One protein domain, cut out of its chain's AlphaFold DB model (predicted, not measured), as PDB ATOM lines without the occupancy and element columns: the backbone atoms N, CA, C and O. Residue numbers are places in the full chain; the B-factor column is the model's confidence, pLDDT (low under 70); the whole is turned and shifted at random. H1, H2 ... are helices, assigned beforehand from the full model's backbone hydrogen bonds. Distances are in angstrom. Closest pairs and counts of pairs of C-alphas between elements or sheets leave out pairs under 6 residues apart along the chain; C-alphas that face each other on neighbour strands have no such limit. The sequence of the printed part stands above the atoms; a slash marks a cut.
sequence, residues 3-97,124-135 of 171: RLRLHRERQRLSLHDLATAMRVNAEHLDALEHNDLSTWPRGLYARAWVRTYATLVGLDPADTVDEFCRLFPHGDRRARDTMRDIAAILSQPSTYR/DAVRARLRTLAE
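What this domain is: This is residues 3 to 97 and 124 to 135 of the 171 residues of an uncharacterized protein of Acidobacteria bacterium RIFCSPLOWO2_02_FULL_67_21 (UniProt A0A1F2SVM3). The longest helix, H4, runs through the middle of a small body of crossed helices: H5 folds back across one side of it, and H2, with H3 crossing H2, packs on another side. H7 packs on H2 near the last residues of H4, while H6 and residues 90 to 97 make an end piece beyond the first residues of H4. The printed part has 107 residues with seven named helices, H1 to H7 in chain order, and no named strand; the class is all helix. The whole is compact, with a radius of gyration of the C-alphas of 14.7 A and spans of 42 by 30 by 23 A.

Where its parts are: Find C-alpha 43 at (113.414, 109.519, 115.779); from there H4, residues 43 to 56, runs 20.5 A to C-alpha 56 at (114.518, 129.972, 116.727). H5 follows at residues 61 to 71, 15.3 A long, and H6 at residues 81 to 89, 12.4 A. Before H4, look for H1 at residues 3 to 10, 10.6 A, H2 at residues 15 to 22, 10.4 A, and H3 at residues 26 to 34, 12.4 A. H7, residues 124 to 135, runs 16.0 A to C-alpha 135 at (106.021, 143.023, 115.687).

How they stand to each other: Begin at H4, which with H2 is a hub, each touching three helices. H5 touches H4 at a steep tilt of 48 degrees, opposite ways; their closest C-alphas, Arg 51 and Pro 61, are 4.8 A apart. H2 touches H4 at a steep tilt of 69 degrees, only just short of about perpendicular, with C-alphas 22 and 52 closest at 7.3 A. H6 and H4 touch only at their ends, and only just, with 3 pairs of C-alphas within 8 A; Gly 43 and Thr 82 are closest at 7.0 A. From H2, look to H3, which touches it at a steep tilt of 66 degrees, C-alphas 19 and 26 being closest at 5.0 A. H7 touches H2 at 37 degrees, only just a steep tilt, with C-alphas 21 and 130 closest at 6.4 A. H1 is close to but not clearly touching H3 and H4; the C-alphas of Arg 5 and Glu 33 are 5.9 A apart. H1 and H5 are apart. In the seven helices every O i to N i+4 pair is within hydrogen-bond range.

The domain as a whole: The two C-alphas farthest apart, those of Arg 97 and Glu 135, are 44.3 A apart. Residues 98 to 123 are not printed, and C-alphas 97 and 124 stand 30.7 A apart across this cut. Of the links that are printed whole, none is long. In this predicted model the mean pLDDT of the printed part is 75.4; look for values under 70 at residues 73 to 97 and 124 to 135.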
ATOM      1  N   ARG A   3     119.359 124.694 128.547       91.69
ATOM      2  CA  ARG A   3     119.889 125.666 127.578       91.69
ATOM      3  C   ARG A   3     118.818 126.239 126.647       91.69
ATOM      4  O   ARG A   3     118.837 127.440 126.394       91.69
ATOM      5  N   LEU A   4     117.883 125.414 126.168       92.69
ATOM      6  CA  LEU A   4     116.797 125.862 125.284       92.69
ATOM      7  C   LEU A   4     115.896 126.876 125.992       92.69
ATOM      8  O   LEU A   4     115.725 127.994 125.506       92.69
ATOM      9  N   ARG A   5     115.419 126.512 127.187       94.81
ATOM     10  CA  ARG A   5     114.601 127.376 128.043       94.81
ATOM     11  C   ARG A   5     115.286 128.709 128.328       94.81
ATOM     12  O   ARG A   5     114.702 129.762 128.093       94.81
ATOM     13  N   LEU A   6     116.547 128.671 128.761       94.06
ATOM     14  CA  LEU A   6     117.314 129.875 129.080       94.06
ATOM     15  C   LEU A   6     117.412 130.833 127.880       94.06
ATOM     16  O   LEU A   6     117.247 132.044 128.031       94.06
ATOM     17  N   HIS A   7     117.681 130.309 126.682       94.88
ATOM     18  CA  HIS A   7     117.764 131.127 125.472       94.88
ATOM     19  C   HIS A   7     116.402 131.683 125.040       94.88
ATOM     20  O   HIS A   7     116.339 132.835 124.597       94.88
ATOM     21  N   ARG A   8     115.321 130.910 125.205       94.50
ATOM     22  CA  ARG A   8     113.945 131.361 124.955       94.50
ATOM     23  C   ARG A   8     113.562 132.516 125.881       94.50
ATOM     24  O   ARG A   8     113.121 133.564 125.412       94.50
ATOM     25  N   GLU A   9     113.769 132.343 127.185       93.94
ATOM     26  CA  GLU A   9     113.428 133.335 128.210       93.94
ATOM     27  C   GLU A   9     114.229 134.632 128.034       93.94
ATOM     28  O   GLU A   9     113.661 135.723 128.107       93.94
ATOM     29  N   ARG A  10     115.524 134.537 127.695       92.94
ATOM     30  CA  ARG A  10     116.367 135.700 127.361       92.94
ATOM     31  C   ARG A  10     115.831 136.520 126.189       92.94
ATOM     32  O   ARG A  10     115.992 137.735 126.174       92.94
ATOM     33  N   GLN A  11     115.186 135.863 125.231       89.38
ATOM     34  CA  GLN A  11     114.548 136.503 124.079       89.38
ATOM     35  C   GLN A  11     113.091 136.897 124.337       89.38
ATOM     36  O   GLN A  11     112.442 137.427 123.441       89.38
ATOM     37  N   ARG A  12     112.577 136.671 125.557       91.25
ATOM     38  CA  ARG A  12     111.188 136.945 125.960       91.25
ATOM     39  C   ARG A  12     110.148 136.257 125.064       91.25
ATOM     40  O   ARG A  12     109.039 136.762 124.920       91.25
ATOM     41  N   LEU A  13     110.502 135.109 124.488       87.31
ATOM     42  CA  LEU A  13     109.598 134.308 123.666       87.31
ATOM     43  C   LEU A  13     108.714 133.443 124.567       87.31
ATOM     44  O   LEU A  13     109.221 132.708 125.422       87.31
ATOM     45  N   SER A  14     107.395 133.501 124.384       90.88
ATOM     46  CA  SER A  14     106.488 132.587 125.081       90.88
ATOM     47  C   SER A  14     106.564 131.183 124.460       90.88
ATOM     48  O   SER A  14     106.928 131.015 123.291       90.88
ATOM     49  N   LEU A  15     106.209 130.147 125.225       90.75
ATOM     50  CA  LEU A  15     106.059 128.797 124.663       90.75
ATOM     51  C   LEU A  15     104.953 128.752 123.602       90.75
ATOM     52  O   LEU A  15     105.081 128.030 122.617       90.75
ATOM     53  N   HIS A  16     103.898 129.555 123.769       88.19
ATOM     54  CA  HIS A  16     102.787 129.651 122.826       88.19
ATOM     55  C   HIS A  16     103.219 130.211 121.460       88.19
ATOM     56  O   HIS A  16     102.821 129.682 120.419       88.19
ATOM     57  N   ASP A  17     104.080 131.229 121.440       83.50
ATOM     58  CA  ASP A  17     104.650 131.765 120.197       83.50
ATOM     59  C   ASP A  17     105.481 130.748 119.459       83.50
ATOM     60  O   ASP A  17     105.344 130.556 118.248       83.50
ATOM     61  N   LEU A  18     106.360 130.096 120.213       85.25
ATOM     62  CA  LEU A  18     107.290 129.136 119.664       85.25
ATOM     63  C   LEU A  18     106.517 127.936 119.100       85.25
ATOM     64  O   LEU A  18     106.767 127.518 117.970       85.25
ATOM     65  N   ALA A  19     105.490 127.480 119.822       83.31
ATOM     66  CA  ALA A  19     104.527 126.475 119.382       83.31
ATOM     67  C   ALA A  19     103.807 126.883 118.087       83.31
ATOM     68  O   ALA A  19     103.755 126.107 117.131       83.31
ATOM     69  N   THR A  20     103.314 128.121 118.010       81.56
ATOM     70  CA  THR A  20     102.597 128.660 116.840       81.56
ATOM     71  C   THR A  20     103.498 128.791 115.608       81.56
ATOM     72  O   THR A  20     103.073 128.530 114.471       81.56
ATOM     73  N   ALA A  21     104.759 129.175 115.810       78.38
ATOM     74  CA  ALA A  21     105.754 129.264 114.750       78.38
ATOM     75  C   ALA A  21     106.173 127.880 114.240       78.38
ATOM     76  O   ALA A  21     106.265 127.676 113.030       78.38
ATOM     77  N   MET A  22     106.363 126.924 115.152       81.56
ATOM     78  CA  MET A  22     106.738 125.541 114.843       81.56
ATOM     79  C   MET A  22     105.561 124.667 114.396       81.56
ATOM     80  O   MET A  22     105.786 123.582 113.864       81.56
ATOM     81  N   ARG A  23     104.322 125.136 114.589       80.12
ATOM     82  CA  ARG A  23     103.073 124.383 114.373       80.12
ATOM     83  C   ARG A  23     103.037 123.083 115.188       80.12
ATOM     84  O   ARG A  23     102.647 122.035 114.682       80.12
ATOM     85  N   VAL A  24     103.447 123.175 116.450       79.81
ATOM     86  CA  VAL A  24     103.406 122.088 117.443       79.81
ATOM     87  C   VAL A  24     102.552 122.514 118.637       79.81
ATOM     88  O   VAL A  24     102.268 123.698 118.793       79.81
ATOM     89  N   ASN A  25     102.138 121.576 119.491       84.44
ATOM     90  CA  ASN A  25     101.452 121.918 120.743       84.44
ATOM     91  C   ASN A  25     102.480 122.413 121.785       84.44
ATOM     92  O   ASN A  25     103.533 121.793 121.959       84.44
ATOM     93  N   ALA A  26     102.166 123.519 122.469       88.50
ATOM     94  CA  ALA A  26     102.997 124.128 123.507       88.50
ATOM     95  C   ALA A  26     103.340 123.163 124.652       88.50
ATOM     96  O   ALA A  26     104.450 123.238 125.169       88.50
ATOM     97  N   GLU A  27     102.456 122.216 124.976       86.38
ATOM     98  CA  GLU A  27     102.711 121.175 125.984       86.38
ATOM     99  C   GLU A  27     103.937 120.323 125.646       86.38
ATOM    100  O   GLU A  27     104.693 119.958 126.537       86.38
ATOM    101  N   HIS A  28     104.209 120.053 124.363       87.06
ATOM    102  CA  HIS A  28     105.419 119.317 123.992       87.06
ATOM    103  C   HIS A  28     106.665 120.155 124.278       87.06
ATOM    104  O   HIS A  28     107.644 119.652 124.821       87.06
ATOM    105  N   LEU A  29     106.648 121.440 123.930       90.50
ATOM    106  CA  LEU A  29     107.789 122.320 124.177       90.50
ATOM    107  C   LEU A  29     108.046 122.502 125.675       90.50
ATOM    108  O   LEU A  29     109.201 122.473 126.093       90.50
ATOM    109  N   ASP A  30     106.980 122.616 126.466       91.62
ATOM    110  CA  ASP A  30     107.055 122.624 127.924       91.62
ATOM    111  C   ASP A  30     107.666 121.322 128.461       91.62
ATOM    112  O   ASP A  30     108.624 121.349 129.234       91.62
ATOM    113  N   ALA A  31     107.192 120.174 127.975       89.56
ATOM    114  CA  ALA A  31     107.693 118.866 128.378       89.56
ATOM    115  C   ALA A  31     109.191 118.695 128.037       89.56
ATOM    116  O   ALA A  31     109.971 118.241 128.874       89.56
ATOM    117  N   LEU A  32     109.652 119.182 126.875       91.00
ATOM    118  CA  LEU A  32     111.081 119.206 126.527       91.00
ATOM    119  C   LEU A  32     111.913 120.050 127.494       91.00
ATOM    120  O   LEU A  32     113.013 119.639 127.871       91.00
ATOM    121  N   GLU A  33     111.422 121.225 127.890       93.75
ATOM    122  CA  GLU A  33     112.115 122.082 128.860       93.75
ATOM    123  C   GLU A  33     112.206 121.429 130.245       93.75
ATOM    124  O   GLU A  33     113.210 121.614 130.941       93.75
ATOM    125  N   HIS A  34     111.213 120.610 130.599       92.31
ATOM    126  CA  HIS A  34     111.153 119.832 131.837       92.31
ATOM    127  C   HIS A  34     111.785 118.431 131.738       92.31
ATOM    128  O   HIS A  34     111.851 117.720 132.738       92.31
ATOM    129  N   ASN A  35     112.340 118.058 130.580       89.88
ATOM    130  CA  ASN A  35     112.899 116.728 130.290       89.88
ATOM    131  C   ASN A  35     111.887 115.570 130.356       89.88
ATOM    132  O   ASN A  35     112.297 114.416 130.485       89.88
ATOM    133  N   ASP A  36     110.594 115.855 130.239       86.94
ATOM    134  CA  ASP A  36     109.558 114.843 130.062       86.94
ATOM    135  C   ASP A  36     109.299 114.642 128.565       86.94
ATOM    136  O   ASP A  36     108.766 115.504 127.874       86.94
ATOM    137  N   LEU A  37     109.724 113.498 128.033       85.00
ATOM    138  CA  LEU A  37     109.537 113.142 126.623       85.00
ATOM    139  C   LEU A  37     108.588 111.952 126.448       85.00
ATOM    140  O   LEU A  37     108.590 111.313 125.396       85.00
ATOM    141  N   SER A  38     107.787 111.633 127.467       82.31
ATOM    142  CA  SER A  38     106.864 110.489 127.444       82.31
ATOM    143  C   SER A  38     105.866 110.553 126.280       82.31
ATOM    144  O   SER A  38     105.579 109.534 125.651       82.31
ATOM    145  N   THR A  39     105.397 111.757 125.946       77.94
ATOM    146  CA  THR A  39     104.449 112.039 124.854       77.94
ATOM    147  C   THR A  39     105.124 112.519 123.568       77.94
ATOM    148  O   THR A  39     104.457 112.747 122.559       77.94
ATOM    149  N   TRP A  40     106.452 112.668 123.573       81.94
ATOM    150  CA  TRP A  40     107.179 113.206 122.430       81.94
ATOM    151  C   TRP A  40     107.260 112.216 121.269       81.94
ATOM    152  O   TRP A  40     107.421 111.005 121.470       81.94
ATOM    153  N   PRO A  41     107.240 112.720 120.021       77.56
ATOM    154  CA  PRO A  41     107.564 111.884 118.882       77.56
ATOM    155  C   PRO A  41     109.010 111.388 119.003       77.56
ATOM    156  O   PRO A  41     109.869 112.050 119.584       77.56
ATOM    157  N   ARG A  42     109.295 110.227 118.411       79.56
ATOM    158  CA  ARG A  42     110.636 109.625 118.390       79.56
ATOM    159  C   ARG A  42     111.342 109.856 117.054       79.56
ATOM    160  O   ARG A  42     110.743 110.283 116.064       79.56
ATOM    161  N   GLY A  43     112.643 109.581 117.021       80.50
ATOM    162  CA  GLY A  43     113.414 109.519 115.779       80.50
ATOM    163  C   GLY A  43     113.506 110.844 115.011       80.50
ATOM    164  O   GLY A  43     114.124 111.807 115.464       80.50
ATOM    165  N   LEU A  44     112.998 110.883 113.773       76.56
ATOM    166  CA  LEU A  44     113.184 112.031 112.873       76.56
ATOM    167  C   LEU A  44     112.470 113.297 113.363       76.56
ATOM    168  O   LEU A  44     113.106 114.350 113.404       76.56
ATOM    169  N   TYR A  45     111.194 113.203 113.755       77.69
ATOM    170  CA  TYR A  45     110.426 114.381 114.182       77.69
ATOM    171  C   TYR A  45     110.966 114.981 115.470       77.69
ATOM    172  O   TYR A  45     111.102 116.197 115.539       77.69
ATOM    173  N   ALA A  46     111.381 114.144 116.427       85.94
ATOM    174  CA  ALA A  46     112.039 114.595 117.652       85.94
ATOM    175  C   ALA A  46     113.219 115.530 117.336       85.94
ATOM    176  O   ALA A  46     113.285 116.671 117.792       85.94
ATOM    177  N   ARG A  47     114.121 115.070 116.458       85.56
ATOM    178  CA  ARG A  47     115.313 115.823 116.048       85.56
ATOM    179  C   ARG A  47     114.966 117.053 115.220       85.56
ATOM    180  O   ARG A  47     115.616 118.082 115.370       85.56
ATOM    181  N   ALA A  48     113.960 116.962 114.351       83.38
ATOM    182  CA  ALA A  48     113.496 118.101 113.567       83.38
ATOM    183  C   ALA A  48     112.941 119.208 114.476       83.38
ATOM    184  O   ALA A  48     113.298 120.369 114.302       83.38
ATOM    185  N   TRP A  49     112.136 118.857 115.481       88.94
ATOM    186  CA  TRP A  49     111.574 119.816 116.433       88.94
ATOM    187  C   TRP A  49     112.658 120.473 117.282       88.94
ATOM    188  O   TRP A  49     112.679 121.698 117.387       88.94
ATOM    189  N   VAL A  50     113.604 119.691 117.806       91.56
ATOM    190  CA  VAL A  50     114.750 120.218 118.568       91.56
ATOM    191  C   VAL A  50     115.607 121.148 117.711       91.56
ATOM    192  O   VAL A  50     115.964 122.236 118.159       91.56
ATOM    193  N   ARG A  51     115.896 120.770 116.459       88.94
ATOM    194  CA  ARG A  51     116.647 121.604 115.510       88.94
ATOM    195  C   ARG A  51     115.950 122.936 115.249       88.94
ATOM    196  O   ARG A  51     116.594 123.988 115.273       88.94
ATOM    197  N   THR A  52     114.646 122.894 114.987       85.62
ATOM    198  CA  THR A  52     113.852 124.100 114.744       85.62
ATOM    199  C   THR A  52     113.855 124.982 115.984       85.62
ATOM    200  O   THR A  52     114.196 126.153 115.864       85.62
ATOM    201  N   TYR A  53     113.590 124.427 117.172       92.38
ATOM    202  CA  TYR A  53     113.633 125.180 118.424       92.38
ATOM    203  C   TYR A  53     115.008 125.849 118.605       92.38
ATOM    204  O   TYR A  53     115.078 127.075 118.678       92.38
ATOM    205  N   ALA A  54     116.105 125.088 118.557       92.88
ATOM    206  CA  ALA A  54     117.461 125.626 118.682       92.88
ATOM    207  C   ALA A  54     117.705 126.816 117.739       92.88
ATOM    208  O   ALA A  54     118.164 127.870 118.172       92.88
ATOM    209  N   THR A  55     117.286 126.693 116.478       86.75
ATOM    210  CA  THR A  55     117.421 127.769 115.486       86.75
ATOM    211  C   THR A  55     116.620 129.019 115.856       86.75
ATOM    212  O   THR A  55     117.107 130.136 115.665       86.75
ATOM    213  N   LEU A  56     115.393 128.853 116.361       85.75
ATOM    214  CA  LEU A  56     114.518 129.972 116.727       85.75
ATOM    215  C   LEU A  56     115.039 130.744 117.932       85.75
ATOM    216  O   LEU A  56     114.849 131.954 117.991       85.75
ATOM    217  N   VAL A  57     115.736 130.069 118.847       90.31
ATOM    218  CA  VAL A  57     116.369 130.717 120.002       90.31
ATOM    219  C   VAL A  57     117.852 131.031 119.798       90.31
ATOM    220  O   VAL A  57     118.540 131.397 120.753       90.31
ATOM    221  N   GLY A  58     118.355 130.930 118.567       88.94
ATOM    222  CA  GLY A  58     119.720 131.330 118.219       88.94
ATOM    223  C   GLY A  58     120.815 130.433 118.803       88.94
ATOM    224  O   GLY A  58     121.933 130.895 119.013       88.94
ATOM    225  N   LEU A  59     120.499 129.173 119.094       91.12
ATOM    226  CA  LEU A  59     121.474 128.136 119.426       91.12
ATOM    227  C   LEU A  59     121.966 127.427 118.163       91.12
ATOM    228  O   LEU A  59     121.258 127.384 117.154       91.12
ATOM    229  N   ASP A  60     123.155 126.820 118.242       90.31
ATOM    230  CA  ASP A  60     123.635 125.945 117.175       90.31
ATOM    231  C   ASP A  60     122.719 124.707 117.060       90.31
ATOM    232  O   ASP A  60     122.570 123.948 118.032       90.31
ATOM    233  N   PRO A  61     122.069 124.484 115.904       85.69
ATOM    234  CA  PRO A  61     121.087 123.417 115.786       85.69
ATOM    235  C   PRO A  61     121.699 122.018 115.678       85.69
ATOM    236  O   PRO A  61     121.000 121.044 115.955       85.69
ATOM    237  N   ALA A  62     122.954 121.888 115.239       85.44
ATOM    238  CA  ALA A  62     123.628 120.596 115.160       85.44
ATOM    239  C   ALA A  62     124.026 120.137 116.564       85.44
ATOM    240  O   ALA A  62     123.591 119.068 116.993       85.44
ATOM    241  N   ASP A  63     124.719 120.996 117.310       90.25
ATOM    242  CA  ASP A  63     125.165 120.739 118.679       90.25
ATOM    243  C   ASP A  63     123.992 120.438 119.613       90.25
ATOM    244  O   ASP A  63     124.060 119.528 120.441       90.25
ATOM    245  N   THR A  64     122.888 121.176 119.467       92.19
ATOM    246  CA  THR A  64     121.701 120.987 120.314       92.19
ATOM    247  C   THR A  64     121.003 119.653 120.035       92.19
ATOM    248  O   THR A  64     120.528 118.997 120.962       92.19
ATOM    249  N   VAL A  65     120.944 119.217 118.771       87.69
ATOM    250  CA  VAL A  65     120.404 117.892 118.418       87.69
ATOM    251  C   VAL A  65     121.316 116.782 118.928       87.69
ATOM    252  O   VAL A  65     120.826 115.770 119.421       87.69
ATOM    253  N   ASP A  66     122.626 116.973 118.846       86.50
ATOM    254  CA  ASP A  66     123.607 116.024 119.361       86.50
ATOM    255  C   ASP A  66     123.500 115.871 120.885       86.50
ATOM    256  O   ASP A  66     123.471 114.756 121.410       86.50
ATOM    257  N   GLU A  67     123.361 116.987 121.605       89.44
ATOM    258  CA  GLU A  67     123.066 117.008 123.041       89.44
ATOM    259  C   GLU A  67     121.752 116.279 123.348       89.44
ATOM    260  O   GLU A  67     121.716 115.421 124.230       89.44
ATOM    261  N   PHE A  68     120.693 116.548 122.581       89.50
ATOM    262  CA  PHE A  68     119.407 115.866 122.717       89.50
ATOM    263  C   PHE A  68     119.524 114.352 122.538       89.50
ATOM    264  O   PHE A  68     119.036 113.607 123.380       89.50
ATOM    265  N   CYS A  69     120.191 113.879 121.484       86.56
ATOM    266  CA  CYS A  69     120.346 112.448 121.230       86.56
ATOM    267  C   CYS A  69     121.173 111.744 122.316       86.56
ATOM    268  O   CYS A  69     120.889 110.591 122.634       86.56
ATOM    269  N   ARG A  70     122.161 112.430 122.913       85.56
ATOM    270  CA  ARG A  70     122.929 111.897 124.052       85.56
ATOM    271  C   ARG A  70     122.090 111.785 125.324       85.56
ATOM    272  O   ARG A  70     122.193 110.785 126.023       85.56
ATOM    273  N   LEU A  71     121.285 112.804 125.627       86.25
ATOM    274  CA  LEU A  71     120.448 112.840 126.832       86.25
ATOM    275  C   LEU A  71     119.200 111.958 126.708       86.25
ATOM    276  O   LEU A  71     118.718 111.427 127.706       86.25
ATOM    277  N   PHE A  72     118.688 111.789 125.490       83.75
ATOM    278  CA  PHE A  72     117.443 111.088 125.205       83.75
ATOM    279  C   PHE A  72     117.628 110.097 124.045       83.75
ATOM    280  O   PHE A  72     117.326 110.415 122.889       83.75
ATOM    281  N   PRO A  73     118.050 108.851 124.332       69.56
ATOM    282  CA  PRO A  73     118.238 107.811 123.316       69.56
ATOM    283  C   PRO A  73     116.971 107.485 122.502       69.56
ATOM    284  O   PRO A  73     117.053 106.977 121.388       69.56
ATOM    285  N   HIS A  74     115.782 107.831 123.006       56.88
ATOM    286  CA  HIS A  74     114.509 107.719 122.279       56.88
ATOM    287  C   HIS A  74     114.397 108.671 121.064       56.88
ATOM    288  O   HIS A  74     113.553 108.466 120.188       56.88
ATOM    289  N   GLY A  75     115.265 109.685 120.976       57.44
ATOM    290  CA  GLY A  75     115.422 110.579 119.826       57.44
ATOM    291  C   GLY A  75     116.371 110.067 118.733       57.44
ATOM    292  O   GLY A  75     116.558 110.750 117.722       57.44
ATOM    293  N   ASP A  76     116.993 108.899 118.923       59.72
ATOM    294  CA  ASP A  76     118.029 108.354 118.039       59.72
ATOM    295  C   ASP A  76     117.482 107.835 116.685       59.72
ATOM    296  O   ASP A  76     116.332 107.415 116.535       59.72
ATOM    297  N   ARG A  77     118.346 107.866 115.661       49.81
ATOM    298  CA  ARG A  77     118.148 107.596 114.224       49.81
ATOM    299  C   ARG A  77     117.676 106.193 113.837       49.81
ATOM    300  O   ARG A  77     117.569 105.929 112.640       49.81
ATOM    301  N   ARG A  78     117.366 105.285 114.760       53.72
ATOM    302  CA  ARG A  78     116.861 103.933 114.424       53.72
ATOM    303  C   ARG A  78     115.364 103.960 114.056       53.72
ATOM    304  O   ARG A  78     114.579 103.118 114.465       53.72
ATOM    305  N   ALA A  79     114.993 104.979 113.285       52.44
ATOM    306  CA  ALA A  79     113.659 105.475 112.995       52.44
ATOM    307  C   ALA A  79     113.030 104.773 111.781       52.44
ATOM    308  O   ALA A  79     112.911 105.372 110.716       52.44
ATOM    309  N   ARG A  80     112.631 103.504 111.923       46.12
ATOM    310  CA  ARG A  80     111.841 102.818 110.882       46.12
ATOM    311  C   ARG A  80     110.349 103.139 110.949       46.12
ATOM    312  O   ARG A  80     109.722 103.290 109.906       46.12
ATOM    313  N   ASP A  81     109.800 103.295 112.146       49.00
ATOM    314  CA  ASP A  81     108.340 103.348 112.310       49.00
ATOM    315  C   ASP A  81     107.764 104.695 111.852       49.00
ATOM    316  O   ASP A  81     106.796 104.777 111.109       49.00
ATOM    317  N   THR A  82     108.491 105.769 112.125       50.72
ATOM    318  CA  THR A  82     108.043 107.143 111.910       50.72
ATOM    319  C   THR A  82     107.850 107.546 110.439       50.72
ATOM    320  O   THR A  82     106.935 108.302 110.126       50.72
ATOM    321  N   MET A  83     108.679 107.054 109.510       44.53
ATOM    322  CA  MET A  83     108.509 107.362 108.077       44.53
ATOM    323  C   MET A  83     107.320 106.598 107.479       44.53
ATOM    324  O   MET A  83     106.631 107.102 106.596       44.53
ATOM    325  N   ARG A  84     107.061 105.388 107.989       48.19
ATOM    326  CA  ARG A  84     105.902 104.575 107.617       48.19
ATOM    327  C   ARG A  84     104.608 105.201 108.133       48.19
ATOM    328  O   ARG A  84     103.643 105.261 107.381       48.19
ATOM    329  N   ASP A  85     104.623 105.730 109.352       47.47
ATOM    330  CA  ASP A  85     103.447 106.339 109.974       47.47
ATOM    331  C   ASP A  85     103.044 107.648 109.284       47.47
ATOM    332  O   ASP A  85     101.866 107.850 108.994       47.47
ATOM    333  N   ILE A  86     103.999 108.514 108.915       49.75
ATOM    334  CA  ILE A  86     103.664 109.719 108.136       49.75
ATOM    335  C   ILE A  86     103.281 109.385 106.690       49.75
ATOM    336  O   ILE A  86     102.352 109.998 106.169       49.75
ATOM    337  N   ALA A  87     103.911 108.396 106.050       49.50
ATOM    338  CA  ALA A  87     103.486 107.941 104.721       49.50
ATOM    339  C   ALA A  87     102.057 107.362 104.730       49.50
ATOM    340  O   ALA A  87     101.295 107.593 103.790       49.50
ATOM    341  N   ALA A  88     101.676 106.678 105.813       47.69
ATOM    342  CA  ALA A  88     100.323 106.172 106.029       47.69
ATOM    343  C   ALA A  88      99.308 107.301 106.282       47.69
ATOM    344  O   ALA A  88      98.204 107.248 105.748       47.69
ATOM    345  N   ILE A  89      99.681 108.347 107.030       48.84
ATOM    346  CA  ILE A  89      98.826 109.528 107.263       48.84
ATOM    347  C   ILE A  89      98.628 110.349 105.978       48.84
ATOM    348  O   ILE A  89      97.569 110.940 105.778       48.84
ATOM    349  N   LEU A  90      99.628 110.388 105.095       49.16
ATOM    350  CA  LEU A  90      99.591 111.160 103.849       49.16
ATOM    351  C   LEU A  90      99.071 110.365 102.632       49.16
ATOM    352  O   LEU A  90      99.014 110.927 101.540       49.16
ATOM    353  N   SER A  91      98.688 109.089 102.794       47.31
ATOM    354  CA  SER A  91      98.234 108.179 101.720       47.31
ATOM    355  C   SER A  91      99.152 108.144 100.488       47.31
ATOM    356  O   SER A  91      98.689 108.026  99.353       47.31
ATOM    357  N   GLN A  92     100.468 108.242 100.697       41.94
ATOM    358  CA  GLN A  92     101.468 108.113  99.634       41.94
ATOM    359  C   GLN A  92     102.264 106.813  99.823       41.94
ATOM    360  O   GLN A  92     102.755 106.566 100.927       41.94
ATOM    361  N   PRO A  93     102.441 105.968  98.784       39.62
ATOM    362  CA  PRO A  93     103.291 104.788  98.897       39.62
ATOM    363  C   PRO A  93     104.749 105.228  99.087       39.62
ATOM    364  O   PRO A  93     105.354 105.826  98.199       39.62
ATOM    365  N   SER A  94     105.316 104.954 100.264       49.00
ATOM    366  CA  SER A  94     106.717 105.268 100.554       49.00
ATOM    367  C   SER A  94     107.644 104.351  99.758       49.00
ATOM    368  O   SER A  94     107.694 103.144  99.989       49.00
ATOM    369  N   THR A  95     108.403 104.933  98.833       46.38
ATOM    370  CA  THR A  95     109.478 104.279  98.069       46.38
ATOM    371  C   THR A  95     110.834 104.356  98.779       46.38
ATOM    372  O   THR A  95     111.864 104.060  98.174       46.38
ATOM    373  N   TYR A  96     110.864 104.757 100.057       47.25
ATOM    374  CA  TYR A  96     112.104 104.963 100.802       47.25
ATOM    375  C   TYR A  96     112.855 103.636 101.000       47.25
ATOM    376  O   TYR A  96     112.447 102.775 101.784       47.25
ATOM    377  N   ARG A  97     113.965 103.483 100.273       45.62
ATOM    378  CA  ARG A  97     114.908 102.373 100.396       45.62
ATOM    379  C   ARG A  97     116.139 102.871 101.152       45.62
ATOM    380  O   ARG A  97     116.808 103.788 100.692       45.62
ATOM    381  N   ASP A 124     114.440 130.894 107.237       52.41
ATOM    382  CA  ASP A 124     114.192 132.321 107.029       52.41
ATOM    383  C   ASP A 124     112.691 132.630 107.000       52.41
ATOM    384  O   ASP A 124     112.273 133.619 107.592       52.41
ATOM    385  N   ALA A 125     111.858 131.760 106.416       55.53
ATOM    386  CA  ALA A 125     110.403 131.905 106.452       55.53
ATOM    387  C   ALA A 125     109.829 131.728 107.869       55.53
ATOM    388  O   ALA A 125     108.972 132.507 108.291       55.53
ATOM    389  N   VAL A 126     110.323 130.753 108.644       58.44
ATOM    390  CA  VAL A 126     109.921 130.583 110.054       58.44
ATOM    391  C   VAL A 126     110.374 131.788 110.892       58.44
ATOM    392  O   VAL A 126     109.599 132.305 111.697       58.44
ATOM    393  N   ARG A 127     111.589 132.299 110.666       62.03
ATOM    394  CA  ARG A 127     112.117 133.499 111.334       62.03
ATOM    395  C   ARG A 127     111.360 134.768 110.930       62.03
ATOM    396  O   ARG A 127     111.089 135.601 111.788       62.03
ATOM    397  N   ALA A 128     110.978 134.911 109.665       63.00
ATOM    398  CA  ALA A 128     110.145 136.010 109.177       63.00
ATOM    399  C   ALA A 128     108.745 135.972 109.804       63.00
ATOM    400  O   ALA A 128     108.233 137.010 110.217       63.00
ATOM    401  N   ARG A 129     108.168 134.772 109.959       65.06
ATOM    402  CA  ARG A 129     106.900 134.545 110.665       65.06
ATOM    403  C   ARG A 129     107.006 134.858 112.159       65.06
ATOM    404  O   ARG A 129     106.081 135.431 112.719       65.06
ATOM    405  N   LEU A 130     108.142 134.561 112.794       62.62
ATOM    406  CA  LEU A 130     108.417 135.009 114.163       62.62
ATOM    407  C   LEU A 130     108.600 136.524 114.273       62.62
ATOM    408  O   LEU A 130     108.140 137.085 115.255       62.62
ATOM    409  N   ARG A 131     109.228 137.197 113.298       64.19
ATOM    410  CA  ARG A 131     109.318 138.670 113.285       64.19
ATOM    411  C   ARG A 131     107.945 139.315 113.153       64.19
ATOM    412  O   ARG A 131     107.621 140.183 113.947       64.19
ATOM    413  N   THR A 132     107.109 138.831 112.236       61.66
ATOM    414  CA  THR A 132     105.727 139.327 112.085       61.66
ATOM    415  C   THR A 132     104.866 139.031 113.307       61.66
ATOM    416  O   THR A 132     103.994 139.827 113.646       61.66
ATOM    417  N   LEU A 133     105.101 137.912 114.002       55.78
ATOM    418  CA  LEU A 133     104.519 137.699 115.323       55.78
ATOM    419  C   LEU A 133     105.094 138.732 116.301       55.78
ATOM    420  O   LEU A 133     104.337 139.583 116.722       55.78
ATOM    421  N   ALA A 134     106.397 138.791 116.562       55.44
ATOM    422  CA  ALA A 134     107.020 139.734 117.502       55.44
ATOM    423  C   ALA A 134     106.669 141.227 117.270       55.44
ATOM    424  O   ALA A 134     106.510 141.983 118.226       55.44
ATOM    425  N   GLU A 135     106.484 141.668 116.028       54.50
ATOM    426  CA  GLU A 135     106.021 143.023 115.687       54.50
ATOM    427  C   GLU A 135     104.577 143.277 116.150       54.50
ATOM    428  O   GLU A 135     104.280 144.342 116.697       54.50
TER     429      GLU A 135